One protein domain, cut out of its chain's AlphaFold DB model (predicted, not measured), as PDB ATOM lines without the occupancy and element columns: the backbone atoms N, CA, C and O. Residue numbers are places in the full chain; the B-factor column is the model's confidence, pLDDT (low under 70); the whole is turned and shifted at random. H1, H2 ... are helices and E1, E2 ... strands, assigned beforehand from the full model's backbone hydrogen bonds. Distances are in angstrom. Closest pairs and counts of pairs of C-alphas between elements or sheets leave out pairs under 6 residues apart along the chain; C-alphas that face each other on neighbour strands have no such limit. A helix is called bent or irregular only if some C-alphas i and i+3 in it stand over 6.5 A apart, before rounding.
ATOM      1  N   ALA A   2      42.287  37.809  94.449       95.06
ATOM      2  CA  ALA A   2      40.820  37.747  94.583       95.06
ATOM      3  C   ALA A   2      40.040  38.345  93.393       95.06
ATOM      4  O   ALA A   2      39.137  37.695  92.875       95.06
ATOM      5  N   ARG A   3      40.452  39.526  92.903       97.75
ATOM      6  CA  ARG A   3      39.874  40.176  91.709       97.75
ATOM      7  C   ARG A   3      40.018  39.363  90.420       97.75
ATOM      8  O   ARG A   3      39.156  39.441  89.566       97.75
ATOM      9  N   HIS A   4      41.093  38.592  90.268       98.56
ATOM     10  CA  HIS A   4      41.295  37.757  89.080       98.56
ATOM     11  C   HIS A   4      40.495  36.467  89.203       98.56
ATOM     12  O   HIS A   4      39.644  36.172  88.373       98.56
ATOM     13  N   THR A   5      40.733  35.706  90.271       98.31
ATOM     14  CA  THR A   5      40.147  34.372  90.415       98.31
ATOM     15  C   THR A   5      38.638  34.440  90.605       98.31
ATOM     16  O   THR A   5      37.940  33.487  90.288       98.31
ATOM     17  N   GLY A   6      38.111  35.514  91.202       97.81
ATOM     18  CA  GLY A   6      36.675  35.736  91.389       97.81
ATOM     19  C   GLY A   6      35.920  36.149  90.129       97.81
ATOM     20  O   GLY A   6      34.719  35.945  90.118       97.81
ATOM     21  N   GLU A   7      36.610  36.681  89.116       98.62
ATOM     22  CA  GLU A   7      35.994  37.270  87.914       98.62
ATOM     23  C   GLU A   7      36.358  36.484  86.639       98.62
ATOM     24  O   GLU A   7      35.509  36.069  85.863       98.62
ATOM     25  N   VAL A   8      37.653  36.253  86.401       98.56
ATOM     26  CA  VAL A   8      38.160  35.669  85.144       98.56
ATOM     27  C   VAL A   8      38.071  34.143  85.145       98.56
ATOM     28  O   VAL A   8      37.830  33.525  84.105       98.56
ATOM     29  N   ASP A   9      38.270  33.520  86.308       98.69
ATOM     30  CA  ASP A   9      38.275  32.060  86.446       98.69
ATOM     31  C   ASP A   9      36.868  31.487  86.734       98.69
ATOM     32  O   ASP A   9      36.725  30.274  86.925       98.69
ATOM     33  N   VAL A  10      35.832  32.338  86.766       98.75
ATOM     34  CA  VAL A  10      34.435  31.992  87.077       98.75
ATOM     35  C   VAL A  10      33.511  32.394  85.930       98.75
ATOM     36  O   VAL A  10      33.682  33.423  85.286       98.75
ATOM     37  N   HIS A  11      32.535  31.544  85.624       98.62
ATOM     38  CA  HIS A  11      31.475  31.896  84.688       98.62
ATOM     39  C   HIS A  11      30.380  32.652  85.437       98.62
ATOM     40  O   HIS A  11      29.758  32.046  86.290       98.62
ATOM     41  N   HIS A  12      30.107  33.913  85.096       98.44
ATOM     42  CA  HIS A  12      29.048  34.696  85.764       98.44
ATOM     43  C   HIS A  12      27.684  34.644  85.066       98.44
ATOM     44  O   HIS A  12      26.673  35.119  85.573       98.44
ATOM     45  N   LEU A  13      27.653  34.091  83.850       97.44
ATOM     46  CA  LEU A  13      26.458  33.936  83.024       97.44
ATOM     47  C   LEU A  13      26.543  32.654  82.184       97.44
ATOM     48  O   LEU A  13      27.609  32.054  82.006       97.44
ATOM     49  N   GLY A  14      25.405  32.255  81.615       97.25
ATOM     50  CA  GLY A  14      25.319  31.120  80.701       97.25
ATOM     51  C   GLY A  14      25.283  29.754  81.404       97.25
ATOM     52  O   GLY A  14      25.047  29.667  82.607       97.25
ATOM     53  N   PRO A  15      25.489  28.654  80.661       96.69
ATOM     54  CA  PRO A  15      25.171  27.301  81.128       96.69
ATOM     55  C   PRO A  15      26.095  26.771  82.229       96.69
ATOM     56  O   PRO A  15      25.759  25.785  82.882       96.69
ATOM     57  N   PHE A  16      27.265  27.387  82.410       98.06
ATOM     58  CA  PHE A  16      28.230  27.001  83.437       98.06
ATOM     59  C   PHE A  16      28.219  27.930  84.643       98.06
ATOM     60  O   PHE A  16      28.941  27.647  85.590       98.06
ATOM     61  N   ALA A  17      27.432  29.006  84.638       97.94
ATOM     62  CA  ALA A  17      27.379  29.891  85.789       97.94
ATOM     63  C   ALA A  17      26.719  29.205  87.000       97.94
ATOM     64  O   ALA A  17      25.770  28.441  86.807       97.94
ATOM     65  N   PRO A  18      27.210  29.431  88.230       97.88
ATOM     66  CA  PRO A  18      28.332  30.299  88.580       97.88
ATOM     67  C   PRO A  18      29.639  29.514  88.847       97.88
ATOM     68  O   PRO A  18      30.406  29.839  89.753       97.88
ATOM     69  N   LEU A  19      29.870  28.410  88.121       98.75
ATOM     70  CA  LEU A  19      30.997  27.499  88.342       98.75
ATOM     71  C   LEU A  19      32.319  28.101  87.856       98.75
ATOM     72  O   LEU A  19      32.389  28.751  86.810       98.75
ATOM     73  N   GLY A  20      33.398  27.783  88.569       98.62
ATOM     74  CA  GLY A  20      34.751  28.126  88.146       98.62
ATOM     75  C   GLY A  20      35.404  27.053  87.279       98.62
ATOM     76  O   GLY A  20      35.016  25.884  87.301       98.62
ATOM     77  N   SER A  21      36.410  27.441  86.504       98.44
ATOM     78  CA  SER A  21      37.138  26.557  85.593       98.44
ATOM     79  C   SER A  21      38.462  26.103  86.201       98.44
ATOM     80  O   SER A  21      39.247  26.910  86.692       98.44
ATOM     81  N   ARG A  22      38.747  24.798  86.156       98.44
ATOM     82  CA  ARG A  22      40.047  24.268  86.590       98.44
ATOM     83  C   ARG A  22      41.206  24.905  85.798       98.44
ATOM     84  O   ARG A  22      41.065  25.231  84.621       98.44
ATOM     85  N   HIS A  23      42.356  25.034  86.465       97.75
ATOM     86  CA  HIS A  23      43.604  25.570  85.918       97.75
ATOM     87  C   HIS A  23      43.999  24.933  84.569       97.75
ATOM     88  O   HIS A  23      44.036  23.708  84.430       97.75
ATOM     89  N   ASN A  24      44.313  25.774  83.582       97.94
ATOM     90  CA  ASN A  24      44.689  25.395  82.217       97.94
ATOM     91  C   ASN A  24      45.458  26.556  81.552       97.94
ATOM     92  O   ASN A  24      45.552  27.639  82.124       97.94
ATOM     93  N   VAL A  25      45.966  26.355  80.333       97.81
ATOM     94  CA  VAL A  25      46.620  27.379  79.493       97.81
ATOM     95  C   VAL A  25      45.730  28.612  79.304       97.81
ATOM     96  O   VAL A  25      46.212  29.738  79.225       97.81
ATOM     97  N   ARG A  26      44.409  28.409  79.240       97.50
ATOM     98  CA  ARG A  26      43.403  29.477  79.253       97.50
ATOM     99  C   ARG A  26      42.571  29.343  80.519       97.50
ATOM    100  O   ARG A  26      42.147  28.235  80.840       97.50
ATOM    101  N   HIS A  27      42.268  30.463  81.168       98.06
ATOM    102  CA  HIS A  27      41.522  30.516  82.431       98.06
ATOM    103  C   HIS A  27      40.186  29.753  82.397       98.06
ATOM    104  O   HIS A  27      39.816  29.094  83.359       98.06
ATOM    105  N   TRP A  28      39.515  29.722  81.243       96.94
ATOM    106  CA  TRP A  28      38.253  29.004  81.016       96.94
ATOM    107  C   TRP A  28      38.399  27.696  80.215       96.94
ATOM    108  O   TRP A  28      37.395  27.105  79.808       96.94
ATOM    109  N   GLY A  29      39.624  27.244  79.934       96.81
ATOM    110  CA  GLY A  29      39.891  26.188  78.954       96.81
ATOM    111  C   GLY A  29      39.626  24.759  79.435       96.81
ATOM    112  O   GLY A  29      39.394  23.877  78.613       96.81
ATOM    113  N   ASP A  30      39.693  24.479  80.742       98.38
ATOM    114  CA  ASP A  30      39.492  23.113  81.254       98.38
ATOM    115  C   ASP A  30      38.005  22.725  81.266       98.38
ATOM    116  O   ASP A  30      37.123  23.537  81.553       98.38
ATOM    117  N   SER A  31      37.718  21.454  80.976       97.75
ATOM    118  CA  SER A  31      36.353  20.905  80.970       97.75
ATOM    119  C   SER A  31      35.757  20.659  82.366       97.75
ATOM    120  O   SER A  31      34.553  20.400  82.482       97.75
ATOM    121  N   ALA A  32      36.578  20.701  83.418       98.12
ATOM    122  CA  ALA A  32      36.160  20.599  84.807       98.12
ATOM    123  C   ALA A  32      35.689  21.970  85.312       98.12
ATOM    124  O   ALA A  32      36.473  22.768  85.830       98.12
ATOM    125  N   LYS A  33      34.386  22.223  85.151       98.44
ATOM    126  CA  LYS A  33      33.681  23.356  85.761       98.44
ATOM    127  C   LYS A  33      33.186  22.931  87.140       98.44
ATOM    128  O   LYS A  33      32.449  21.950  87.224       98.44
ATOM    129  N   GLN A  34      33.669  23.562  88.208       98.38
ATOM    130  CA  GLN A  34      33.491  23.073  89.580       98.38
ATOM    131  C   GLN A  34      33.409  24.206  90.606       98.38
ATOM    132  O   GLN A  34      34.092  25.225  90.490       98.38
ATOM    133  N   LEU A  35      32.651  23.956  91.676       98.44
ATOM    134  CA  LEU A  35      32.457  24.892  92.788       98.44
ATOM    135  C   LEU A  35      33.748  25.184  93.558       98.44
ATOM    136  O   LEU A  35      33.956  26.294  94.031       98.44
ATOM    137  N   ARG A  36      34.681  24.225  93.626       98.25
ATOM    138  CA  ARG A  36      35.971  24.415  94.316       98.25
ATOM    139  C   ARG A  36      36.833  25.564  93.775       98.25
ATOM    140  O   ARG A  36      37.762  25.987  94.452       98.25
ATOM    141  N   VAL A  37      36.565  26.044  92.556       98.50
ATOM    142  CA  VAL A  37      37.255  27.205  91.960       98.50
ATOM    143  C   VAL A  37      36.495  28.504  92.268       98.50
ATOM    144  O   VAL A  37      37.095  29.509  92.670       98.50
ATOM    145  N   SER A  38      35.163  28.473  92.149       98.50
ATOM    146  CA  SER A  38      34.283  29.616  92.426       98.50
ATOM    147  C   SER A  38      33.975  29.823  93.915       98.50
ATOM    148  O   SER A  38      33.331  30.802  94.268       98.50
ATOM    149  N   THR A  39      34.483  28.951  94.793       98.38
ATOM    150  CA  THR A  39      34.206  28.938  96.237       98.38
ATOM    151  C   THR A  39      34.247  30.320  96.891       98.38
ATOM    152  O   THR A  39      35.210  31.086  96.737       98.38
ATOM    153  N   ALA A  40      33.215  30.614  97.682       98.12
ATOM    154  CA  ALA A  40      33.124  31.830  98.479       98.12
ATOM    155  C   ALA A  40      34.307  31.972  99.454       98.12
ATOM    156  O   ALA A  40      34.776  33.087  99.687       98.12
ATOM    157  N   ALA A  41      34.861  30.854  99.948       97.88
ATOM    158  CA  ALA A  41      35.931  30.827 100.951       97.88
ATOM    159  C   ALA A  41      37.131  31.729 100.595       97.88
ATOM    160  O   ALA A  41      37.640  32.462 101.444       97.88
ATOM    161  N   ASN A  42      37.534  31.765  99.320       97.88
ATOM    162  CA  ASN A  42      38.691  32.554  98.877       97.88
ATOM    163  C   ASN A  42      38.432  34.072  98.835       97.88
ATOM    164  O   ASN A  42      39.373  34.842  98.652       97.88
ATOM    165  N   ARG A  43      37.172  34.513  98.945       97.69
ATOM    166  CA  ARG A  43      36.779  35.928  98.858       97.69
ATOM    167  C   ARG A  43      36.227  36.485 100.170       97.69
ATOM    168  O   ARG A  43      36.273  37.697 100.342       97.69
ATOM    169  N   ARG A  44      35.798  35.628 101.109       97.75
ATOM    170  CA  ARG A  44      35.292  36.025 102.441       97.75
ATOM    171  C   ARG A  44      36.223  37.006 103.151       97.75
ATOM    172  O   ARG A  44      35.797  38.093 103.514       97.75
ATOM    173  N   HIS A  45      37.506  36.657 103.262       97.88
ATOM    174  CA  HIS A  45      38.513  37.498 103.917       97.88
ATOM    175  C   HIS A  45      38.610  38.890 103.279       97.88
ATOM    176  O   HIS A  45      38.576  39.896 103.977       97.88
ATOM    177  N   PHE A  46      38.690  38.957 101.945       98.50
ATOM    178  CA  PHE A  46      38.754  40.230 101.228       98.50
ATOM    179  C   PHE A  46      37.476  41.049 101.433       98.50
ATOM    180  O   PHE A  46      37.562  42.236 101.731       98.50
ATOM    181  N   TYR A  47      36.306  40.417 101.330       98.56
ATOM    182  CA  TYR A  47      35.021  41.078 101.535       98.56
ATOM    183  C   TYR A  47      34.889  41.657 102.946       98.56
ATOM    184  O   TYR A  47      34.634  42.845 103.077       98.56
ATOM    185  N   TYR A  48      35.130  40.874 103.999       98.38
ATOM    186  CA  TYR A  48      34.978  41.369 105.372       98.38
ATOM    187  C   TYR A  48      35.993  42.454 105.749       98.38
ATOM    188  O   TYR A  48      35.692  43.298 106.586       98.38
ATOM    189  N   LEU A  49      37.167  42.480 105.110       98.50
ATOM    190  CA  LEU A  49      38.164  43.532 105.324       98.50
ATOM    191  C   LEU A  49      37.881  44.824 104.545       98.50
ATOM    192  O   LEU A  49      38.434  45.863 104.893       98.50
ATOM    193  N   THR A  50      37.082  44.771 103.477       98.31
ATOM    194  CA  THR A  50      36.921  45.907 102.546       98.31
ATOM    195  C   THR A  50      35.485  46.381 102.371       98.31
ATOM    196  O   THR A  50      35.285  47.482 101.874       98.31
ATOM    197  N   ALA A  51      34.505  45.557 102.742       97.62
ATOM    198  CA  ALA A  51      33.088  45.715 102.426       97.62
ATOM    199  C   ALA A  51      32.783  45.910 100.925       97.62
ATOM    200  O   ALA A  51      31.700  46.370 100.583       97.62
ATOM    201  N   ASP A  52      33.702  45.518 100.030       98.50
ATOM    202  CA  ASP A  52      33.587  45.743  98.587       98.50
ATOM    203  C   ASP A  52      32.307  45.125  97.999       98.50
ATOM    204  O   ASP A  52      32.137  43.899  97.968       98.50
ATOM    205  N   GLU A  53      31.421  45.980  97.489       98.50
ATOM    206  CA  GLU A  53      30.089  45.598  97.026       98.50
ATOM    207  C   GLU A  53      30.159  44.628  95.850       98.50
ATOM    208  O   GLU A  53      29.402  43.656  95.817       98.50
ATOM    209  N   ARG A  54      31.127  44.812  94.940       98.50
ATOM    210  CA  ARG A  54      31.336  43.893  93.814       98.50
ATOM    211  C   ARG A  54      31.650  42.481  94.301       98.50
ATOM    212  O   ARG A  54      31.060  41.512  93.836       98.50
ATOM    213  N   THR A  55      32.544  42.342  95.274       98.62
ATOM    214  CA  THR A  55      32.827  41.044  95.897       98.62
ATOM    215  C   THR A  55      31.584  40.501  96.602       98.62
ATOM    216  O   THR A  55      31.322  39.302  96.537       98.62
ATOM    217  N   GLY A  56      30.780  41.368  97.220       98.62
ATOM    218  CA  GLY A  56      29.492  41.004  97.804       98.62
ATOM    219  C   GLY A  56      28.492  40.411  96.800       98.62
ATOM    220  O   GLY A  56      27.786  39.457  97.148       98.62
ATOM    221  N   GLU A  57      28.436  40.931  95.572       98.56
ATOM    222  CA  GLU A  57      27.637  40.362  94.475       98.56
ATOM    223  C   GLU A  57      28.145  38.969  94.091       98.56
ATOM    224  O   GLU A  57      27.362  38.021  94.051       98.56
ATOM    225  N   LEU A  58      29.462  38.825  93.897       98.62
ATOM    226  CA  LEU A  58      30.092  37.546  93.551       98.62
ATOM    227  C   LEU A  58      29.866  36.475  94.624       98.62
ATOM    228  O   LEU A  58      29.671  35.305  94.306       98.62
ATOM    229  N   LEU A  59      29.879  36.857  95.906       98.75
ATOM    230  CA  LEU A  59      29.566  35.954  97.014       98.75
ATOM    231  C   LEU A  59      28.104  35.496  96.973       98.75
ATOM    232  O   LEU A  59      27.834  34.307  97.132       98.75
ATOM    233  N   ARG A  60      27.168  36.423  96.724       98.62
ATOM    234  CA  ARG A  60      25.734  36.106  96.642       98.62
ATOM    235  C   ARG A  60      25.415  35.206  95.447       98.62
ATOM    236  O   ARG A  60      24.574  34.320  95.559       98.62
ATOM    237  N   GLU A  61      26.130  35.374  94.338       98.19
ATOM    238  CA  GLU A  61      26.015  34.503  93.166       98.19
ATOM    239  C   GLU A  61      26.253  33.020  93.512       98.19
ATOM    240  O   GLU A  61      25.604  32.133  92.955       98.19
ATOM    241  N   GLN A  62      27.137  32.728  94.475       98.62
ATOM    242  CA  GLN A  62      27.492  31.352  94.831       98.62
ATOM    243  C   GLN A  62      26.433  30.619  95.676       98.62
ATOM    244  O   GLN A  62      26.502  29.395  95.793       98.62
ATOM    245  N   VAL A  63      25.445  31.318  96.248       98.62
ATOM    246  CA  VAL A  63      24.456  30.741  97.187       98.62
ATOM    247  C   VAL A  63      23.638  29.613  96.554       98.62
ATOM    248  O   VAL A  63      23.373  28.589  97.187       98.62
ATOM    249  N   GLU A  64      23.288  29.768  95.278       97.94
ATOM    250  CA  GLU A  64      22.488  28.804  94.516       97.94
ATOM    251  C   GLU A  64      23.326  28.019  93.487       97.94
ATOM    252  O   GLU A  64      22.779  27.279  92.665       97.94
ATOM    253  N   ALA A  65      24.660  28.127  93.547       97.69
ATOM    254  CA  ALA A  65      25.591  27.545  92.575       97.69
ATOM    255  C   ALA A  65      25.462  26.027  92.411       97.69
ATOM    256  O   ALA A  65      25.696  25.469  91.337       97.69
ATOM    257  N   LEU A  66      25.048  25.359  93.485       97.50
ATOM    258  CA  LEU A  66      24.751  23.935  93.516       97.50
ATOM    259  C   LEU A  66      23.763  23.501  92.419       97.50
ATOM    260  O   LEU A  66      23.897  22.401  91.883       97.50
ATOM    261  N   ARG A  67      22.792  24.347  92.047       98.00
ATOM    262  CA  ARG A  67      21.793  24.027  91.009       98.00
ATOM    263  C   ARG A  67      22.434  23.694  89.671       98.00
ATOM    264  O   ARG A  67      21.940  22.841  88.937       98.00
ATOM    265  N   THR A  68      23.575  24.299  89.370       98.12
ATOM    266  CA  THR A  68      24.294  24.049  88.121       98.12
ATOM    267  C   THR A  68      24.826  22.615  88.051       98.12
ATOM    268  O   THR A  68      24.937  22.065  86.953       98.12
ATOM    269  N   LEU A  69      25.045  21.945  89.192       98.06
ATOM    270  CA  LEU A  69      25.481  20.543  89.235       98.06
ATOM    271  C   LEU A  69      24.408  19.554  88.752       98.06
ATOM    272  O   LEU A  69      24.747  18.429  88.392       98.06
ATOM    273  N   GLN A  70      23.138  19.968  88.655       96.88
ATOM    274  CA  GLN A  70      22.085  19.154  88.030       96.88
ATOM    275  C   GLN A  70      22.348  18.917  86.537       96.88
ATOM    276  O   GLN A  70      21.956  17.896  85.982       96.88
ATOM    277  N   ARG A  71      23.014  19.875  85.878       94.62
ATOM    278  CA  ARG A  71      23.338  19.826  84.443       94.62
ATOM    279  C   ARG A  71      24.819  19.546  84.208       94.62
ATOM    280  O   ARG A  71      25.185  18.844  83.270       94.62
ATOM    281  N   VAL A  72      25.678  20.099  85.059       97.31
ATOM    282  CA  VAL A  72      27.135  20.029  84.950       97.31
ATOM    283  C   VAL A  72      27.669  19.133  86.056       97.31
ATOM    284  O   VAL A  72      28.225  19.597  87.046       97.31
ATOM    285  N   VAL A  73      27.500  17.826  85.876       97.38
ATOM    286  CA  VAL A  73      27.934  16.831  86.862       97.38
ATOM    287  C   VAL A  73      29.474  16.803  86.933       97.38
ATOM    288  O   VAL A  73      30.135  16.528  85.907       97.38
ATOM    289  N   PRO A  74      30.080  17.103  88.103       94.81
ATOM    290  CA  PRO A  74      31.509  16.918  88.331       94.81
ATOM    291  C   PRO A  74      31.884  15.444  88.181       94.81
ATOM    292  O   PRO A  74      31.043  14.570  88.307       94.81
ATOM    293  N   ALA A  75      33.141  15.147  87.847       94.44
ATOM    294  CA  ALA A  75      33.635  13.768  87.731       94.44
ATOM    295  C   ALA A  75      32.802  12.810  86.835       94.44
ATOM    296  O   ALA A  75      33.000  11.600  86.886       94.44
ATOM    297  N   ARG A  76      31.954  13.320  85.926       96.31
ATOM    298  CA  ARG A  76      31.183  12.506  84.957       96.31
ATOM    299  C   ARG A  76      32.034  11.580  84.085       96.31
ATOM    300  O   ARG A  76      31.601  10.506  83.695       96.31
ATOM    301  N   LYS A  77      33.282  11.978  83.815       96.62
ATOM    302  CA  LYS A  77      34.277  11.172  83.083       96.62
ATOM    303  C   LYS A  77      34.899  10.056  83.939       96.62
ATOM    304  O   LYS A  77      35.602   9.210  83.406       96.62
ATOM    305  N   LEU A  78      34.666  10.087  85.249       93.06
ATOM    306  CA  LEU A  78      35.103   9.097  86.236       93.06
ATOM    307  C   LEU A  78      33.924   8.256  86.757       93.06
ATOM    308  O   LEU A  78      34.097   7.489  87.698       93.06
ATOM    309  N   GLY A  79      32.736   8.401  86.159       92.44
ATOM    310  CA  GLY A  79      31.554   7.599  86.477       92.44
ATOM    311  C   GLY A  79      30.542   8.245  87.424       92.44
ATOM    312  O   GLY A  79      29.507   7.631  87.668       92.44
ATOM    313  N   GLN A  80      30.771   9.467  87.927       93.81
ATOM    314  CA  GLN A  80      29.743  10.173  88.700       93.81
ATOM    315  C   GLN A  80      28.548  10.510  87.796       93.81
ATOM    316  O   GLN A  80      28.710  11.050  86.700       93.81
ATOM    317  N   GLN A  81      27.345  10.171  88.249       94.62
ATOM    318  CA  GLN A  81      26.106  10.370  87.500       94.62
ATOM    319  C   GLN A  81      25.320  11.556  88.063       94.62
ATOM    320  O   GLN A  81      25.568  12.007  89.180       94.62
ATOM    321  N   ALA A  82      24.388  12.081  87.268       96.06
ATOM    322  CA  ALA A  82      23.423  13.051  87.772       96.06
ATOM    323  C   ALA A  82      22.565  12.412  88.873       96.06
ATOM    324  O   ALA A  82      22.340  11.198  88.859       96.06
ATOM    325  N   ALA A  83      22.071  13.240  89.795       95.81
ATOM    326  CA  ALA A  83      21.151  12.772  90.819       95.81
ATOM    327  C   ALA A  83      19.882  12.192  90.192       95.81
ATOM    328  O   ALA A  83      19.406  12.670  89.157       95.81
ATOM    329  N   ARG A  84      19.326  11.163  90.833       90.25
ATOM    330  CA  ARG A  84      18.129  10.475  90.318       90.25
ATOM    331  C   ARG A  84      16.843  11.236  90.622       90.25
ATOM    332  O   ARG A  84      15.909  11.205  89.826       90.25
ATOM    333  N   ALA A  85      16.783  11.878  91.786       92.50
ATOM    334  CA  ALA A  85      15.596  12.586  92.242       92.50
ATOM    335  C   ALA A  85      15.484  13.976  91.582       92.50
ATOM    336  O   ALA A  85      16.475  14.714  91.537       92.50
ATOM    337  N   PRO A  86      14.290  14.382  91.107       94.06
ATOM    338  CA  PRO A  86      14.047  15.760  90.696       94.06
ATOM    339  C   PRO A  86      14.370  16.730  91.836       94.06
ATOM    340  O   PRO A  86      14.061  16.455  92.989       94.06
ATOM    341  N   GLY A  87      14.991  17.867  91.522       96.12
ATOM    342  CA  GLY A  87      15.371  18.854  92.542       96.12
ATOM    343  C   GLY A  87      16.634  18.513  93.342       96.12
ATOM    344  O   GLY A  87      17.083  19.354  94.115       96.12
ATOM    345  N   ALA A  88      17.257  17.353  93.110       98.00
ATOM    346  CA  ALA A  88      18.529  16.979  93.721       98.00
ATOM    347  C   ALA A  88      19.726  17.172  92.770       98.00
ATOM    348  O   ALA A  88      19.559  17.297  91.552       98.00
ATOM    349  N   ALA A  89      20.937  17.181  93.332       98.06
ATOM    350  CA  ALA A  89      22.208  17.131  92.608       98.06
ATOM    351  C   ALA A  89      23.169  16.126  93.265       98.06
ATOM    352  O   ALA A  89      23.094  15.906  94.467       98.06
ATOM    353  N   SER A  90      24.076  15.524  92.488       97.06
ATOM    354  CA  SER A  90      25.120  14.643  93.029       97.06
ATOM    355  C   SER A  90      26.280  15.502  93.537       97.06
ATOM    356  O   SER A  90      26.913  16.199  92.740       97.06
ATOM    357  N   VAL A  91      26.539  15.488  94.847       97.75
ATOM    358  CA  VAL A  91      27.458  16.430  95.509       97.75
ATOM    359  C   VAL A  91      28.521  15.669  96.288       97.75
ATOM    360  O   VAL A  91      28.213  14.871  97.176       97.75
ATOM    361  N   ALA A  92      29.793  15.918  95.971       97.19
ATOM    362  CA  ALA A  92      30.895  15.365  96.745       97.19
ATOM    363  C   ALA A  92      31.063  16.121  98.073       97.19
ATOM    364  O   ALA A  92      31.105  17.353  98.095       97.19
ATOM    365  N   PHE A  93      31.261  15.396  99.175       97.06
ATOM    366  CA  PHE A  93      31.344  15.970 100.530       97.06
ATOM    367  C   PHE A  93      32.616  16.801 100.754       97.06
ATOM    368  O   PHE A  93      32.714  17.576 101.698       97.06
ATOM    369  N   GLY A  94      33.602  16.620  99.875       95.38
ATOM    370  CA  GLY A  94      34.843  17.376  99.842       95.38
ATOM    371  C   GLY A  94      34.725  18.670  99.044       95.38
ATOM    372  O   GLY A  94      34.347  19.727  99.540       95.38
ATOM    373  N   THR A  95      35.081  18.565  97.764       96.06
ATOM    374  CA  THR A  95      35.268  19.710  96.869       96.06
ATOM    375  C   THR A  95      34.003  20.501  96.568       96.06
ATOM    376  O   THR A  95      34.110  21.698  96.311       96.06
ATOM    377  N   ASP A  96      32.839  19.849  96.551       98.31
ATOM    378  CA  ASP A  96      31.583  20.515  96.211       98.31
ATOM    379  C   ASP A  96      30.922  21.050  97.481       98.31
ATOM    380  O   ASP A  96      30.724  22.259  97.595       98.31
ATOM    381  N   TRP A  97      30.673  20.191  98.476       98.69
ATOM    382  CA  TRP A  97      30.042  20.610  99.728       98.69
ATOM    383  C   TRP A  97      30.862  21.649 100.488       98.69
ATOM    384  O   TRP A  97      30.279  22.605 100.976       98.69
ATOM    385  N   GLY A  98      32.196  21.551 100.526       98.56
ATOM    386  CA  GLY A  98      33.023  22.584 101.158       98.56
ATOM    387  C   GLY A  98      32.805  23.977 100.548       98.56
ATOM    388  O   GLY A  98      32.799  24.974 101.267       98.56
ATOM    389  N   ALA A  99      32.556  24.062  99.237       98.75
ATOM    390  CA  ALA A  99      32.235  25.319  98.563       98.75
ATOM    391  C   ALA A  99      30.775  25.757  98.789       98.75
ATOM    392  O   ALA A  99      30.524  26.947  98.978       98.75
ATOM    393  N   VAL A 100      29.827  24.811  98.811       98.88
ATOM    394  CA  VAL A 100      28.413  25.075  99.141       98.88
ATOM    395  C   VAL A 100      28.278  25.595 100.573       98.88
ATOM    396  O   VAL A 100      27.676  26.642 100.794       98.88
ATOM    397  N   ALA A 101      28.898  24.913 101.535       98.88
ATOM    398  CA  ALA A 101      28.920  25.300 102.935       98.88
ATOM    399  C   ALA A 101      29.577  26.671 103.123       98.88
ATOM    400  O   ALA A 101      29.038  27.494 103.856       98.88
ATOM    401  N   ALA A 102      30.671  26.965 102.405       98.81
ATOM    402  CA  ALA A 102      31.272  28.298 102.416       98.81
ATOM    403  C   ALA A 102      30.282  29.381 101.962       98.81
ATOM    404  O   ALA A 102      30.199  30.434 102.590       98.81
ATOM    405  N   ALA A 103      29.540  29.140 100.877       98.81
ATOM    406  CA  ALA A 103      28.574  30.098 100.349       98.81
ATOM    407  C   ALA A 103      27.395  30.308 101.312       98.81
ATOM    408  O   ALA A 103      27.043  31.449 101.601       98.81
ATOM    409  N   TRP A 104      26.828  29.229 101.857       98.88
ATOM    410  CA  TRP A 104      25.714  29.312 102.806       98.88
ATOM    411  C   TRP A 104      26.114  29.935 104.141       98.88
ATOM    412  O   TRP A 104      25.381  30.780 104.645       98.88
ATOM    413  N   LEU A 105      27.285  29.586 104.684       98.88
ATOM    414  CA  LEU A 105      27.815  30.221 105.893       98.88
ATOM    415  C   LEU A 105      27.993  31.728 105.674       98.88
ATOM    416  O   LEU A 105      27.479  32.523 106.450       98.88
ATOM    417  N   THR A 106      28.634  32.117 104.566       98.75
ATOM    418  CA  THR A 106      28.855  33.534 104.233       98.75
ATOM    419  C   THR A 106      27.546  34.299 104.071       98.75
ATOM    420  O   THR A 106      27.420  35.429 104.531       98.75
ATOM    421  N   GLU A 107      26.557  33.717 103.396       98.75
ATOM    422  CA  GLU A 107      25.282  34.398 103.190       98.75
ATOM    423  C   GLU A 107      24.487  34.518 104.490       98.75
ATOM    424  O   GLU A 107      23.900  35.571 104.746       98.75
ATOM    425  N   TRP A 108      24.520  33.493 105.344       98.75
ATOM    426  CA  TRP A 108      23.914  33.559 106.668       98.75
ATOM    427  C   TRP A 108      24.577  34.633 107.543       98.75
ATOM    428  O   TRP A 108      23.866  35.448 108.124       98.75
ATOM    429  N   GLU A 109      25.909  34.714 107.569       98.56
ATOM    430  CA  GLU A 109      26.647  35.772 108.281       98.56
ATOM    431  C   GLU A 109      26.243  37.182 107.819       98.56
ATOM    432  O   GLU A 109      26.108  38.094 108.632       98.56
ATOM    433  N   ARG A 110      26.017  37.365 106.512       98.19
ATOM    434  CA  ARG A 110      25.691  38.669 105.911       98.19
ATOM    435  C   ARG A 110      24.239  39.099 106.084       98.19
ATOM    436  O   ARG A 110      23.947  40.282 105.930       98.19
ATOM    437  N   THR A 111      23.322  38.160 106.309       98.19
ATOM    438  CA  THR A 111      21.873  38.425 106.198       98.19
ATOM    439  C   THR A 111      21.049  37.964 107.390       98.19
ATOM    440  O   THR A 111      19.942  38.460 107.583       98.19
ATOM    441  N   GLY A 112      21.541  37.004 108.173       98.12
ATOM    442  CA  GLY A 112      20.751  36.316 109.189       98.12
ATOM    443  C   GLY A 112      19.657  35.396 108.627       98.12
ATOM    444  O   GLY A 112      18.796  34.972 109.393       98.12
ATOM    445  N   ASP A 113      19.669  35.071 107.326       98.44
ATOM    446  CA  ASP A 113      18.624  34.261 106.684       98.44
ATOM    447  C   ASP A 113      18.516  32.858 107.315       98.44
ATOM    448  O   ASP A 113      19.413  32.009 107.214       98.44
ATOM    449  N   ALA A 114      17.374  32.609 107.962       98.44
ATOM    450  CA  ALA A 114      17.084  31.362 108.656       98.44
ATOM    451  C   ALA A 114      16.961  30.159 107.706       98.44
ATOM    452  O   ALA A 114      17.313  29.046 108.096       98.44
ATOM    453  N   ALA A 115      16.505  30.363 106.467       98.38
ATOM    454  CA  ALA A 115      16.368  29.300 105.480       98.38
ATOM    455  C   ALA A 115      17.741  28.836 104.972       98.38
ATOM    456  O   ALA A 115      17.980  27.632 104.858       98.38
ATOM    457  N   ILE A 116      18.673  29.767 104.730       98.56
ATOM    458  CA  ILE A 116      20.059  29.431 104.364       98.56
ATOM    459  C   ILE A 116      20.756  28.693 105.508       98.56
ATOM    460  O   ILE A 116      21.349  27.631 105.290       98.56
ATOM    461  N   ARG A 117      20.615  29.197 106.741       98.62
ATOM    462  CA  ARG A 117      21.122  28.509 107.935       98.62
ATOM    463  C   ARG A 117      20.554  27.095 108.050       98.62
ATOM    464  O   ARG A 117      21.291  26.163 108.360       98.62
ATOM    465  N   GLN A 118      19.259  26.920 107.793       98.69
ATOM    466  CA  GLN A 118      18.610  25.616 107.879       98.69
ATOM    467  C   GLN A 118      19.165  24.624 106.847       98.69
ATOM    468  O   GLN A 118      19.462  23.493 107.225       98.69
ATOM    469  N   ARG A 119      19.383  25.033 105.586       98.75
ATOM    470  CA  ARG A 119      20.020  24.166 104.571       98.75
ATOM    471  C   ARG A 119      21.420  23.728 104.991       98.75
ATOM    472  O   ARG A 119      21.768  22.556 104.858       98.75
ATOM    473  N   LEU A 120      22.204  24.658 105.535       98.81
ATOM    474  CA  LEU A 120      23.542  24.376 106.044       98.81
ATOM    475  C   LEU A 120      23.507  23.342 107.175       98.81
ATOM    476  O   LEU A 120      24.165  22.309 107.060       98.81
ATOM    477  N   VAL A 121      22.674  23.556 108.197       98.81
ATOM    478  CA  VAL A 121      22.517  22.620 109.323       98.81
ATOM    479  C   VAL A 121      22.015  21.253 108.854       98.81
ATOM    480  O   VAL A 121      22.591  20.233 109.217       98.81
ATOM    481  N   HIS A 122      20.996  21.201 107.995       98.81
ATOM    482  CA  HIS A 122      20.513  19.938 107.431       98.81
ATOM    483  C   HIS A 122      21.607  19.180 106.674       98.81
ATOM    484  O   HIS A 122      21.702  17.956 106.786       98.81
ATOM    485  N   SER A 123      22.458  19.889 105.930       98.75
ATOM    486  CA  SER A 123      23.574  19.264 105.218       98.75
ATOM    487  C   SER A 123      24.635  18.711 106.174       98.75
ATOM    488  O   SER A 123      25.126  17.608 105.955       98.75
ATOM    489  N   MET A 124      24.921  19.410 107.279       98.81
ATOM    490  CA  MET A 124      25.826  18.933 108.331       98.81
ATOM    491  C   MET A 124      25.293  17.649 108.979       98.81
ATOM    492  O   MET A 124      25.994  16.637 109.021       98.81
ATOM    493  N   GLU A 125      24.033  17.661 109.422       98.69
ATOM    494  CA  GLU A 125      23.400  16.506 110.070       98.69
ATOM    495  C   GLU A 125      23.289  15.304 109.129       98.69
ATOM    496  O   GLU A 125      23.563  14.167 109.511       98.69
ATOM    497  N   SER A 126      22.926  15.540 107.867       98.69
ATOM    498  CA  SER A 126      22.777  14.458 106.894       98.69
ATOM    499  C   SER A 126      24.109  13.898 106.394       98.69
ATOM    500  O   SER A 126      24.130  12.728 106.025       98.69
ATOM    501  N   ILE A 127      25.219  14.654 106.441       98.50
ATOM    502  CA  ILE A 127      26.581  14.102 106.294       98.50
ATOM    503  C   ILE A 127      26.934  13.245 107.511       98.50
ATOM    504  O   ILE A 127      27.435  12.133 107.351       98.50
ATOM    505  N   ALA A 128      26.656  13.726 108.724       98.31
ATOM    506  CA  ALA A 128      26.949  12.988 109.949       98.31
ATOM    507  C   ALA A 128      26.169  11.664 110.054       98.31
ATOM    508  O   ALA A 128      26.671  10.690 110.610       98.31
ATOM    509  N   ALA A 129      24.965  11.608 109.479       97.88
ATOM    510  CA  ALA A 129      24.116  10.416 109.433       97.88
ATOM    511  C   ALA A 129      24.525   9.377 108.365       97.88
ATOM    512  O   ALA A 129      23.906   8.303 108.262       97.88
ATOM    513  N   GLN A 130      25.538   9.677 107.546       97.81
ATOM    514  CA  GLN A 130      26.030   8.751 106.529       97.81
ATOM    515  C   GLN A 130      26.724   7.547 107.169       97.81
ATOM    516  O   GLN A 130      27.331   7.692 108.230       97.81
ATOM    517  N   PRO A 131      26.699   6.365 106.522       94.88
ATOM    518  CA  PRO A 131      27.312   5.155 107.073       94.88
ATOM    519  C   PRO A 131      28.775   5.334 107.495       94.88
ATOM    520  O   PRO A 131      29.195   4.727 108.474       94.88
ATOM    521  N   HIS A 132      29.522   6.182 106.779       95.56
ATOM    522  CA  HIS A 132      30.935   6.460 107.040       95.56
ATOM    523  C   HIS A 132      31.230   7.964 107.171       95.56
ATOM    524  O   HIS A 132      32.356   8.399 106.923       95.56
ATOM    525  N   GLY A 133      30.229   8.786 107.511       96.81
ATOM    526  CA  GLY A 133      30.380  10.244 107.605       96.81
ATOM    527  C   GLY A 133      31.011  10.854 106.342       96.81
ATOM    528  O   GLY A 133      30.613  10.555 105.215       96.81
ATOM    529  N   PHE A 134      32.072  11.650 106.510       97.38
ATOM    530  CA  PHE A 134      32.830  12.219 105.385       97.38
ATOM    531  C   PHE A 134      33.513  11.176 104.479       97.38
ATOM    532  O   PHE A 134      33.796  11.480 103.319       97.38
ATOM    533  N   PHE A 135      33.760   9.952 104.960       96.50
ATOM    534  CA  PHE A 135      34.348   8.877 104.152       96.50
ATOM    535  C   PHE A 135      33.355   8.242 103.166       96.50
ATOM    536  O   PHE A 135      33.792   7.538 102.254       96.50
ATOM    537  N   THR A 136      32.052   8.521 103.292       95.62
ATOM    538  CA  THR A 136      31.050   8.169 102.271       95.62
ATOM    539  C   THR A 136      31.282   8.939 100.965       95.62
ATOM    540  O   THR A 136      31.078   8.400  99.883       95.62
ATOM    541  N   GLY A 137      31.794  10.173 101.041       94.25
ATOM    542  CA  GLY A 137      32.436  10.867  99.921       94.25
ATOM    543  C   GLY A 137      31.539  11.603  98.932       94.25
ATOM    544  O   GLY A 137      31.903  12.697  98.492       94.25
ATOM    545  N   VAL A 138      30.399  11.029  98.560       95.31
ATOM    546  CA  VAL A 138      29.440  11.617  97.614       95.31
ATOM    547  C   VAL A 138      28.051  11.041  97.859       95.31
ATOM    548  O   VAL A 138      27.911   9.847  98.106       95.31
ATOM    549  N   ALA A 139      27.025  11.879  97.761       96.12
ATOM    550  CA  ALA A 139      25.634  11.446  97.729       96.12
ATOM    551  C   ALA A 139      24.774  12.474  96.978       96.12
ATOM    552  O   ALA A 139      25.217  13.591  96.690       96.12
ATOM    553  N   ASP A 140      23.542  12.089  96.655       97.44
ATOM    554  CA  ASP A 140      22.555  13.016  96.109       97.44
ATOM    555  C   ASP A 140      22.058  13.936  97.233       97.44
ATOM    556  O   ASP A 140      21.671  13.456  98.296       97.44
ATOM    557  N   MET A 141      22.063  15.248  97.006       98.44
ATOM    558  CA  MET A 141      21.540  16.250  97.935       98.44
ATOM    559  C   MET A 141      20.304  16.915  97.346       98.44
ATOM    560  O   MET A 141      20.362  17.431  96.226       98.44
ATOM    561  N   ASP A 142      19.209  16.942  98.103       98.50
ATOM    562  CA  ASP A 142      18.054  17.774  97.777       98.50
ATOM    563  C   ASP A 142      18.431  19.253  97.937       98.50
ATOM    564  O   ASP A 142      18.854  19.702  99.004       98.50
ATOM    565  N   ILE A 143      18.301  20.023  96.857       97.81
ATOM    566  CA  ILE A 143      18.822  21.394  96.796       97.81
ATOM    567  C   ILE A 143      18.037  22.334  97.714       97.81
ATOM    568  O   ILE A 143      18.610  23.265  98.280       97.81
ATOM    569  N   ALA A 144      16.725  22.126  97.835       97.62
ATOM    570  CA  ALA A 144      15.851  23.026  98.579       97.62
ATOM    571  C   ALA A 144      16.053  22.893 100.094       97.62
ATOM    572  O   ALA A 144      16.090  23.904 100.799       97.62
ATOM    573  N   SER A 145      16.196  21.660 100.581       98.19
ATOM    574  CA  SER A 145      16.342  21.346 102.003       98.19
ATOM    575  C   SER A 145      17.791  21.256 102.473       98.19
ATOM    576  O   SER A 145      18.023  21.381 103.674       98.19
ATOM    577  N   GLY A 146      18.753  21.035 101.570       98.38
ATOM    578  CA  GLY A 146      20.152  20.760 101.910       98.38
ATOM    579  C   GLY A 146      20.394  19.350 102.464       98.38
ATOM    580  O   GLY A 146      21.487  19.068 102.940       98.38
ATOM    581  N   VAL A 147      19.395  18.462 102.433       98.69
ATOM    582  CA  VAL A 147      19.503  17.103 102.981       98.69
ATOM    583  C   VAL A 147      20.132  16.160 101.962       98.69
ATOM    584  O   VAL A 147      19.665  16.045 100.827       98.69
ATOM    585  N   TYR A 148      21.161  15.431 102.386       98.38
ATOM    586  CA  TYR A 148      21.706  14.308 101.634       98.38
ATOM    587  C   TYR A 148      20.840  13.056 101.764       98.38
ATOM    588  O   TYR A 148      20.449  12.656 102.862       98.38
ATOM    589  N   ALA A 149      20.620  12.376 100.641       97.31
ATOM    590  CA  ALA A 149      20.168  10.996 100.637       97.31
ATOM    591  C   ALA A 149      21.217  10.112 101.326       97.31
ATOM    592  O   ALA A 149      22.427  10.285 101.149       97.31
ATOM    593  N   ARG A 150      20.754   9.151 102.125       95.94
ATOM    594  CA  ARG A 150      21.643   8.222 102.821       95.94
ATOM    595  C   ARG A 150      22.236   7.225 101.831       95.94
ATOM    596  O   ARG A 150      21.490   6.583 101.092       95.94
ATOM    597  N   ASP A 151      23.556   7.073 101.847       92.75
ATOM    598  CA  ASP A 151      24.224   6.044 101.061       92.75
ATOM    599  C   ASP A 151      23.801   4.644 101.527       92.75
ATOM    600  O   ASP A 151      23.725   4.348 102.724       92.75
ATOM    601  N   THR A 152      23.521   3.780 100.555       90.00
ATOM    602  CA  THR A 152      23.173   2.370 100.762       90.00
ATOM    603  C   THR A 152      24.223   1.423 100.184       90.00
ATOM    604  O   THR A 152      24.121   0.215 100.389       90.00
ATOM    605  N   GLY A 153      25.239   1.946  99.484       85.00
ATOM    606  CA  GLY A 153      26.314   1.150  98.892       85.00
ATOM    607  C   GLY A 153      27.407   0.756  99.885       85.00
ATOM    608  O   GLY A 153      28.114  -0.224  99.650       85.00
ATOM    609  N   GLY A 154      27.564   1.507 100.981       81.19
ATOM    610  CA  GLY A 154      28.512   1.223 102.061       81.19
ATOM    611  C   GLY A 154      29.983   1.365 101.659       81.19
ATOM    612  O   GLY A 154      30.864   0.945 102.413       81.19
ATOM    613  N   GLN A 155      30.263   1.929 100.482       86.88
ATOM    614  CA  GLN A 155      31.618   2.081  99.960       86.88
ATOM    615  C   GLN A 155      32.289   3.332 100.527       86.88
ATOM    616  O   GLN A 155      31.665   4.377 100.689       86.88
ATOM    617  N   LEU A 156      33.597   3.236 100.774       90.88
ATOM    618  CA  LEU A 156      34.411   4.409 101.081       90.88
ATOM    619  C   LEU A 156      34.805   5.113  99.781       90.88
ATOM    620  O   LEU A 156      35.421   4.496  98.906       90.88
ATOM    621  N   ALA A 157      34.540   6.412  99.693       88.62
ATOM    622  CA  ALA A 157      34.956   7.254  98.580       88.62
ATOM    623  C   ALA A 157      35.713   8.478  99.107       88.62
ATOM    624  O   ALA A 157      35.137   9.496  99.472       88.62
ATOM    625  N   VAL A 158      37.044   8.397  99.137       86.19
ATOM    626  CA  VAL A 158      37.889   9.501  99.610       86.19
ATOM    627  C   VAL A 158      38.839   9.963  98.528       86.19
ATOM    628  O   VAL A 158      39.533   9.168  97.898       86.19
ATOM    629  N   SER A 159      38.896  11.280  98.354       90.44
ATOM    630  CA  SER A 159      39.849  11.954  97.489       90.44
ATOM    631  C   SER A 159      40.817  12.780  98.324       90.44
ATOM    632  O   SER A 159      40.417  13.464  99.262       90.44
ATOM    633  N   HIS A 160      42.090  12.797  97.927       89.50
ATOM    634  CA  HIS A 160      43.076  13.738  98.468       89.50
ATOM    635  C   HIS A 160      42.737  15.203  98.168       89.50
ATOM    636  O   HIS A 160      43.343  16.107  98.725       89.50
ATOM    637  N   LEU A 161      41.765  15.455  97.292       94.56
ATOM    638  CA  LEU A 161      41.290  16.798  96.991       94.56
ATOM    639  C   LEU A 161      40.198  17.267  97.962       94.56
ATOM    640  O   LEU A 161      39.869  18.447  97.947       94.56
ATOM    641  N   SER A 162      39.621  16.388  98.788       92.75
ATOM    642  CA  SER A 162      38.422  16.725  99.564       92.75
ATOM    643  C   SER A 162      38.647  17.855 100.568       92.75
ATOM    644  O   SER A 162      37.807  18.742 100.668       92.75
ATOM    645  N   ALA A 163      39.788  17.869 101.262       95.75
ATOM    646  CA  ALA A 163      40.033  18.795 102.367       95.75
ATOM    647  C   ALA A 163      40.995  19.951 102.045       95.75
ATOM    648  O   ALA A 163      41.432  20.646 102.960       95.75
ATOM    649  N   VAL A 164      41.329  20.178 100.769       97.00
ATOM    650  CA  VAL A 164      42.362  21.154 100.348       97.00
ATOM    651  C   VAL A 164      41.819  22.357  99.561       97.00
ATOM    652  O   VAL A 164      42.600  23.173  99.078       97.00
ATOM    653  N   PHE A 165      40.490  22.492  99.456       97.75
ATOM    654  CA  PHE A 165      39.797  23.598  98.768       97.75
ATOM    655  C   PHE A 165      38.850  24.391  99.693       97.75
ATOM    656  O   PHE A 165      37.791  24.843  99.263       97.75
ATOM    657  N   GLY A 166      39.206  24.536 100.973       97.06
ATOM    658  CA  GLY A 166      38.436  25.318 101.949       97.06
ATOM    659  C   GLY A 166      37.606  24.494 102.934       97.06
ATOM    660  O   GLY A 166      37.161  25.036 103.936       97.06
ATOM    661  N   LEU A 167      37.402  23.191 102.696       98.44
ATOM    662  CA  LEU A 167      36.609  22.354 103.607       98.44
ATOM    663  C   LEU A 167      37.182  22.341 105.033       98.44
ATOM    664  O   LEU A 167      36.409  22.394 105.979       98.44
ATOM    665  N   ALA A 168      38.508  22.271 105.195       98.12
ATOM    666  CA  ALA A 168      39.121  22.215 106.522       98.12
ATOM    667  C   ALA A 168      38.829  23.481 107.340       98.12
ATOM    668  O   ALA A 168      38.514  23.403 108.524       98.12
ATOM    669  N   GLU A 169      38.909  24.631 106.677       98.56
ATOM    670  CA  GLU A 169      38.639  25.946 107.241       98.56
ATOM    671  C   GLU A 169      37.152  26.087 107.599       98.56
ATOM    672  O   GLU A 169      36.815  26.343 108.752       98.56
ATOM    673  N   ILE A 170      36.262  25.813 106.638       98.69
ATOM    674  CA  ILE A 170      34.814  25.944 106.829       98.69
ATOM    675  C   ILE A 170      34.293  24.966 107.878       98.69
ATOM    676  O   ILE A 170      33.534  25.366 108.748       98.69
ATOM    677  N   ALA A 171      34.701  23.696 107.846       98.56
ATOM    678  CA  ALA A 171      34.275  22.733 108.858       98.56
ATOM    679  C   ALA A 171      34.759  23.131 110.261       98.56
ATOM    680  O   ALA A 171      34.013  22.959 111.222       98.56
ATOM    681  N   GLY A 172      35.963  23.704 110.377       97.69
ATOM    682  CA  GLY A 172      36.464  24.265 111.631       97.69
ATOM    683  C   GLY A 172      35.563  25.370 112.184       97.69
ATOM    684  O   GLY A 172      35.168  25.292 113.343       97.69
ATOM    685  N   GLU A 173      35.183  26.340 111.346       98.38
ATOM    686  CA  GLU A 173      34.249  27.414 111.720       98.38
ATOM    687  C   GLU A 173      32.856  26.879 112.080       98.38
ATOM    688  O   GLU A 173      32.263  27.304 113.069       98.38
ATOM    689  N   LEU A 174      32.327  25.925 111.308       98.62
ATOM    690  CA  LEU A 174      30.998  25.354 111.550       98.62
ATOM    691  C   LEU A 174      30.907  24.644 112.901       98.62
ATOM    692  O   LEU A 174      29.878  24.758 113.561       98.62
ATOM    693  N   VAL A 175      31.967  23.943 113.321       98.00
ATOM    694  CA  VAL A 175      32.011  23.297 114.643       98.00
ATOM    695  C   VAL A 175      31.868  24.326 115.772       98.00
ATOM    696  O   VAL A 175      31.197  24.036 116.760       98.00
ATOM    697  N   ASP A 176      32.429  25.530 115.623       96.25
ATOM    698  CA  ASP A 176      32.313  26.592 116.633       96.25
ATOM    699  C   ASP A 176      30.989  27.361 116.554       96.25
ATOM    700  O   ASP A 176      30.390  27.683 117.580       96.25
ATOM    701  N   LEU A 177      30.527  27.671 115.342       97.62
ATOM    702  CA  LEU A 177      29.382  28.557 115.116       97.62
ATOM    703  C   LEU A 177      28.031  27.840 115.197       97.62
ATOM    704  O   LEU A 177      27.022  28.449 115.563       97.62
ATOM    705  N   LEU A 178      27.984  26.559 114.824       96.88
ATOM    706  CA  LEU A 178      26.767  25.752 114.751       96.88
ATOM    707  C   LEU A 178      26.985  24.409 115.469       96.88
ATOM    708  O   LEU A 178      27.138  23.380 114.806       96.88
ATOM    709  N   PRO A 179      26.982  24.395 116.817       91.69
ATOM    710  CA  PRO A 179      27.288  23.195 117.585       91.69
ATOM    711  C   PRO A 179      26.377  22.021 117.218       91.69
ATOM    712  O   PRO A 179      25.159  22.066 117.402       91.69
ATOM    713  N   SER A 180      26.992  20.954 116.715       96.69
ATOM    714  CA  SER A 180      26.353  19.690 116.360       96.69
ATOM    715  C   SER A 180      27.304  18.554 116.723       96.69
ATOM    716  O   SER A 180      28.368  18.394 116.124       96.69
ATOM    717  N   GLN A 181      26.932  17.761 117.730       97.12
ATOM    718  CA  GLN A 181      27.794  16.690 118.237       97.12
ATOM    719  C   GLN A 181      27.996  15.569 117.203       97.12
ATOM    720  O   GLN A 181      29.062  14.954 117.143       97.12
ATOM    721  N   SER A 182      26.969  15.291 116.398       98.00
ATOM    722  CA  SER A 182      27.007  14.321 115.300       98.00
ATOM    723  C   SER A 182      27.994  14.774 114.223       98.00
ATOM    724  O   SER A 182      28.881  14.008 113.838       98.00
ATOM    725  N   PHE A 183      27.887  16.029 113.780       98.62
ATOM    726  CA  PHE A 183      28.776  16.601 112.774       98.62
ATOM    727  C   PHE A 183      30.220  16.708 113.265       98.62
ATOM    728  O   PHE A 183      31.132  16.276 112.561       98.62
ATOM    729  N   GLU A 184      30.436  17.224 114.479       98.56
ATOM    730  CA  GLU A 184      31.775  17.350 115.057       98.56
ATOM    731  C   GLU A 184      32.466  15.987 115.141       98.56
ATOM    732  O   GLU A 184      33.615  15.854 114.720       98.56
ATOM    733  N   ARG A 185      31.755  14.939 115.582       98.50
ATOM    734  CA  ARG A 185      32.296  13.575 115.604       98.50
ATOM    735  C   ARG A 185      32.693  13.096 114.210       98.50
ATOM    736  O   ARG A 185      33.821  12.649 114.027       98.50
ATOM    737  N   ALA A 186      31.803  13.235 113.225       98.38
ATOM    738  CA  ALA A 186      32.077  12.812 111.853       98.38
ATOM    739  C   ALA A 186      33.277  13.561 111.239       98.38
ATOM    740  O   ALA A 186      34.083  12.971 110.514       98.38
ATOM    741  N   TRP A 187      33.421  14.855 111.540       98.69
ATOM    742  CA  TRP A 187      34.552  15.661 111.091       98.69
ATOM    743  C   TRP A 187      35.861  15.287 111.801       98.69
ATOM    744  O   TRP A 187      36.901  15.150 111.148       98.69
ATOM    745  N   LEU A 188      35.825  15.054 113.117       98.62
ATOM    746  CA  LEU A 188      36.985  14.604 113.888       98.62
ATOM    747  C   LEU A 188      37.458  13.215 113.454       98.62
ATOM    748  O   LEU A 188      38.667  13.001 113.354       98.62
ATOM    749  N   ASP A 189      36.545  12.299 113.133       98.00
ATOM    750  CA  ASP A 189      36.891  10.990 112.575       98.00
ATOM    751  C   ASP A 189      37.632  11.145 111.245       98.00
ATOM    752  O   ASP A 189      38.695  10.545 111.055       98.00
ATOM    753  N   TYR A 190      37.147  12.019 110.355       98.31
ATOM    754  CA  TYR A 190      37.848  12.340 109.111       98.31
ATOM    755  C   TYR A 190      39.259  12.876 109.364       98.31
ATOM    756  O   TYR A 190      40.237  12.369 108.806       98.31
ATOM    757  N   CYS A 191      39.372  13.850 110.267       98.50
ATOM    758  CA  CYS A 191      40.636  14.486 110.614       98.50
ATOM    759  C   CYS A 191      41.650  13.517 111.233       98.50
ATOM    760  O   CYS A 191      42.834  13.547 110.899       98.50
ATOM    761  N   ARG A 192      41.189  12.624 112.113       98.00
ATOM    762  CA  ARG A 192      42.027  11.624 112.782       98.00
ATOM    763  C   ARG A 192      42.505  10.544 111.828       98.00
ATOM    764  O   ARG A 192      43.654  10.118 111.953       98.00
ATOM    765  N   LEU A 193      41.635  10.072 110.936       97.44
ATOM    766  CA  LEU A 193      41.850   8.834 110.186       97.44
ATOM    767  C   LEU A 193      42.497   9.042 108.814       97.44
ATOM    768  O   LEU A 193      43.131   8.108 108.321       97.44
ATOM    769  N   TYR A 194      42.405  10.235 108.210       97.19
ATOM    770  CA  TYR A 194      42.929  10.475 106.859       97.19
ATOM    771  C   TYR A 194      44.417  10.095 106.719       97.19
ATOM    772  O   TYR A 194      44.774   9.298 105.851       97.19
ATOM    773  N   ASN A 195      45.266  10.602 107.621       96.75
ATOM    774  CA  ASN A 195      46.703  10.299 107.673       96.75
ATOM    775  C   ASN A 195      47.059   9.146 108.636       96.75
ATOM    776  O   ASN A 195      48.237   8.836 108.815       96.75
ATOM    777  N   ALA A 196      46.070   8.509 109.273       96.50
ATOM    778  CA  ALA A 196      46.335   7.421 110.210       96.50
ATOM    779  C   ALA A 196      46.962   6.197 109.520       96.50
ATOM    780  O   ALA A 196      46.899   6.027 108.300       96.50
ATOM    781  N   SER A 197      47.550   5.308 110.323       95.00
ATOM    782  CA  SER A 197      48.071   4.040 109.818       95.00
ATOM    783  C   SER A 197      46.961   3.209 109.172       95.00
ATOM    784  O   SER A 197      45.783   3.307 109.528       95.00
ATOM    785  N   ARG A 198      47.340   2.332 108.237       94.44
ATOM    786  CA  ARG A 198      46.386   1.434 107.570       94.44
ATOM    787  C   ARG A 198      45.633   0.545 108.559       94.44
ATOM    788  O   ARG A 198      44.475   0.229 108.304       94.44
ATOM    789  N   ASP A 199      46.262   0.170 109.669       96.25
ATOM    790  CA  ASP A 199      45.631  -0.645 110.706       96.25
ATOM    791  C   ASP A 199      44.611   0.153 111.515       96.25
ATOM    792  O   ASP A 199      43.505  -0.333 111.729       96.25
ATOM    793  N   ALA A 200      44.917   1.407 111.868       95.88
ATOM    794  CA  ALA A 200      43.948   2.295 112.507       95.88
ATOM    795  C   ALA A 200      42.749   2.581 111.586       95.88
ATOM    796  O   ALA A 200      41.604   2.536 112.028       95.88
ATOM    797  N   GLN A 201      42.996   2.805 110.290       96.19
ATOM    798  CA  GLN A 201      41.930   2.958 109.296       96.19
ATOM    799  C   GLN A 201      41.090   1.688 109.167       96.19
ATOM    800  O   GLN A 201      39.869   1.769 109.174       96.19
ATOM    801  N   ARG A 202      41.716   0.507 109.090       95.56
ATOM    802  CA  ARG A 202      40.990  -0.768 109.028       95.56
ATOM    803  C   ARG A 202      40.152  -1.004 110.284       95.56
ATOM    804  O   ARG A 202      39.021  -1.451 110.157       95.56
ATOM    805  N   ALA A 203      40.686  -0.698 111.463       96.06
ATOM    806  CA  ALA A 203      39.965  -0.849 112.722       96.06
ATOM    807  C   ALA A 203      38.735   0.070 112.801       96.06
ATOM    808  O   ALA A 203      37.692  -0.359 113.281       96.06
ATOM    809  N   ALA A 204      38.841   1.307 112.305       94.69
ATOM    810  CA  ALA A 204      37.755   2.284 112.370       94.69
ATOM    811  C   ALA A 204      36.744   2.181 111.212       94.69
ATOM    812  O   ALA A 204      35.559   2.412 111.414       94.69
ATOM    813  N   LEU A 205      37.202   1.848 110.002       93.88
ATOM    814  CA  LEU A 205      36.415   1.919 108.760       93.88
ATOM    815  C   LEU A 205      36.173   0.543 108.115       93.88
ATOM    816  O   LEU A 205      35.646   0.455 107.008       93.88
ATOM    817  N   GLY A 206      36.639  -0.541 108.740       93.38
ATOM    818  CA  GLY A 206      36.593  -1.907 108.201       93.38
ATOM    819  C   GLY A 206      37.613  -2.191 107.089       93.38
ATOM    820  O   GLY A 206      37.943  -3.347 106.824       93.38
ATOM    821  N   GLN A 207      38.175  -1.158 106.459       92.06
ATOM    822  CA  GLN A 207      39.204  -1.280 105.429       92.06
ATOM    823  C   GLN A 207      40.117  -0.041 105.395       92.06
ATOM    824  O   GLN A 207      39.679   1.058 105.729       92.06
ATOM    825  N   PRO A 208      41.389  -0.180 104.976       92.25
ATOM    826  CA  PRO A 208      42.258   0.975 104.783       92.25
ATOM    827  C   PRO A 208      41.808   1.815 103.582       92.25
ATOM    828  O   PRO A 208      41.254   1.290 102.611       92.25
ATOM    829  N   LEU A 209      42.132   3.107 103.598       90.62
ATOM    830  CA  LEU A 209      41.897   3.984 102.453       90.62
ATOM    831  C   LEU A 209      42.755   3.529 101.258       90.62
ATOM    832  O   LEU A 209      43.914   3.138 101.414       90.62
ATOM    833  N   ARG A 210      42.185   3.559 100.044       79.69
ATOM    834  CA  ARG A 210      42.856   3.047  98.830       79.69
ATOM    835  C   ARG A 210      44.021   3.930  98.377       79.69
ATOM    836  O   ARG A 210      44.992   3.415  97.833       79.69
ATOM    837  N   THR A 211      43.929   5.239  98.600       67.12
ATOM    838  CA  THR A 211      44.917   6.233  98.159       67.12
ATOM    839  C   THR A 211      45.072   7.332  99.204       67.12
ATOM    840  O   THR A 211      44.103   8.034  99.493       67.12
ATOM    841  N   GLY A 212      46.285   7.517  99.722       72.00
ATOM    842  CA  GLY A 212      46.663   8.689 100.513       72.00
ATOM    843  C   GLY A 212      47.637   9.547  99.711       72.00
ATOM    844  O   GLY A 212      48.599   9.022  99.154       72.00
ATOM    845  N   ASN A 213      47.377  10.848  99.607       90.06
ATOM    846  CA  ASN A 213      48.297  11.816  99.006       90.06
ATOM    847  C   ASN A 213      48.158  13.161  99.736       90.06
ATOM    848  O   ASN A 213      47.233  13.337 100.522       90.06
TER     849      ASN A 213
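AT A GLANCE: This is residues 2 to 213 of the 297 residues of an uncharacterized protein of Xylophilus sp (UniProt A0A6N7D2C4). A small sheet of two antiparallel strands, E1 and E2, sits at one side of a helical body with H5 at its core, surrounded by H2, H3, H4, H6 and H8. H3, H4 and H5 form an up-and-down bundle, each running against the one before it; H9 packs on H6 and H8, and H10 lies beyond H9 at one end. The printed part has 212 residues with ten named helices and two strands, in the order H1 H2 H3 H4 E1 H5 H6 H7 E2 H8 H9 H10, and is mostly helix. It is compact, with a radius of gyration of the C-alphas of 16.7 A and spans of 49 by 37 by 34 A.

IN THESE COORDINATES: E1 is residues 88 to 92, from C-alpha 88 at (18.529, 16.979, 93.721), and E2 is 138 to 142. H4, residues 53 to 70, measures 29.1 A, with a kink of 44 degrees near residue 64; it is irregular, C-alphas 63 and 66 being 7.7 A apart. H5, 97 to 111, measures 20.6 A and H6, 114 to 128, 20.9 A. H3 is 41 to 50, irregular, with C-alphas 42 and 45 at 7.1 A. H1 is residues 2 to 5, from C-alpha 2 at (40.820, 37.747, 94.583); H2 is residues 35 to 38, H7 residues 133 to 136, H8 residues 167 to 177, H9 residues 181 to 193, measuring 18.0 A, and H10 residues 198 to 205, with C-alpha 205 at (36.415, 1.919, 108.760).

HOW THE PARTS SIT: E1 and E2 run at 150 degrees, with N 89 and O 141 at 3.0 A and N 141 and O 89 at 2.8 A. The closest C-alphas of H4 and E1 are those of Gln 70 and Ala 89, 5.0 A apart. The hub H5 touches H4 at Val 63 and Ala 103, 5.2 A, a steep tilt of 43 degrees, opposite ways. H5 and H6 form a hairpin, closest at Trp 104 and Ile 116, 5.9 A. H5 also touches H8 at Gly 98 and Leu 167, 4.3 A, H3 at Ala 41 and Ala 102, 5.5 A, and H2 at Arg 36 and Ala 99, 5.7 A. H1 and H3 only just touch, with 3 pairs of C-alphas within 8 A. H9 touches H6 at Ala 128 and Phe 183, 4.9 A, and H7 at Gly 133 and Ala 186, 5.2 A. H10 is close to H9 but not clearly touching, at Leu 193 and Gln 201, 5.9 A. Every O i to N i+4 pair is within hydrogen-bond range in H5, H6, H9 and H10; H3 has 4 of 6, H8 6 of 7, and H4 5 of 14 beside 11 of 15 O i to N i+3 pairs.

THE WHOLE: The C-alphas farthest apart, those of Glu 53 and Asp 199, are 50.7 A apart. The printed part has no cut. The links H1 to H2, H4 to E1 and E2 to H8 are long. Mean pLDDT of the printed part is 96.5; residue 211 is under 70.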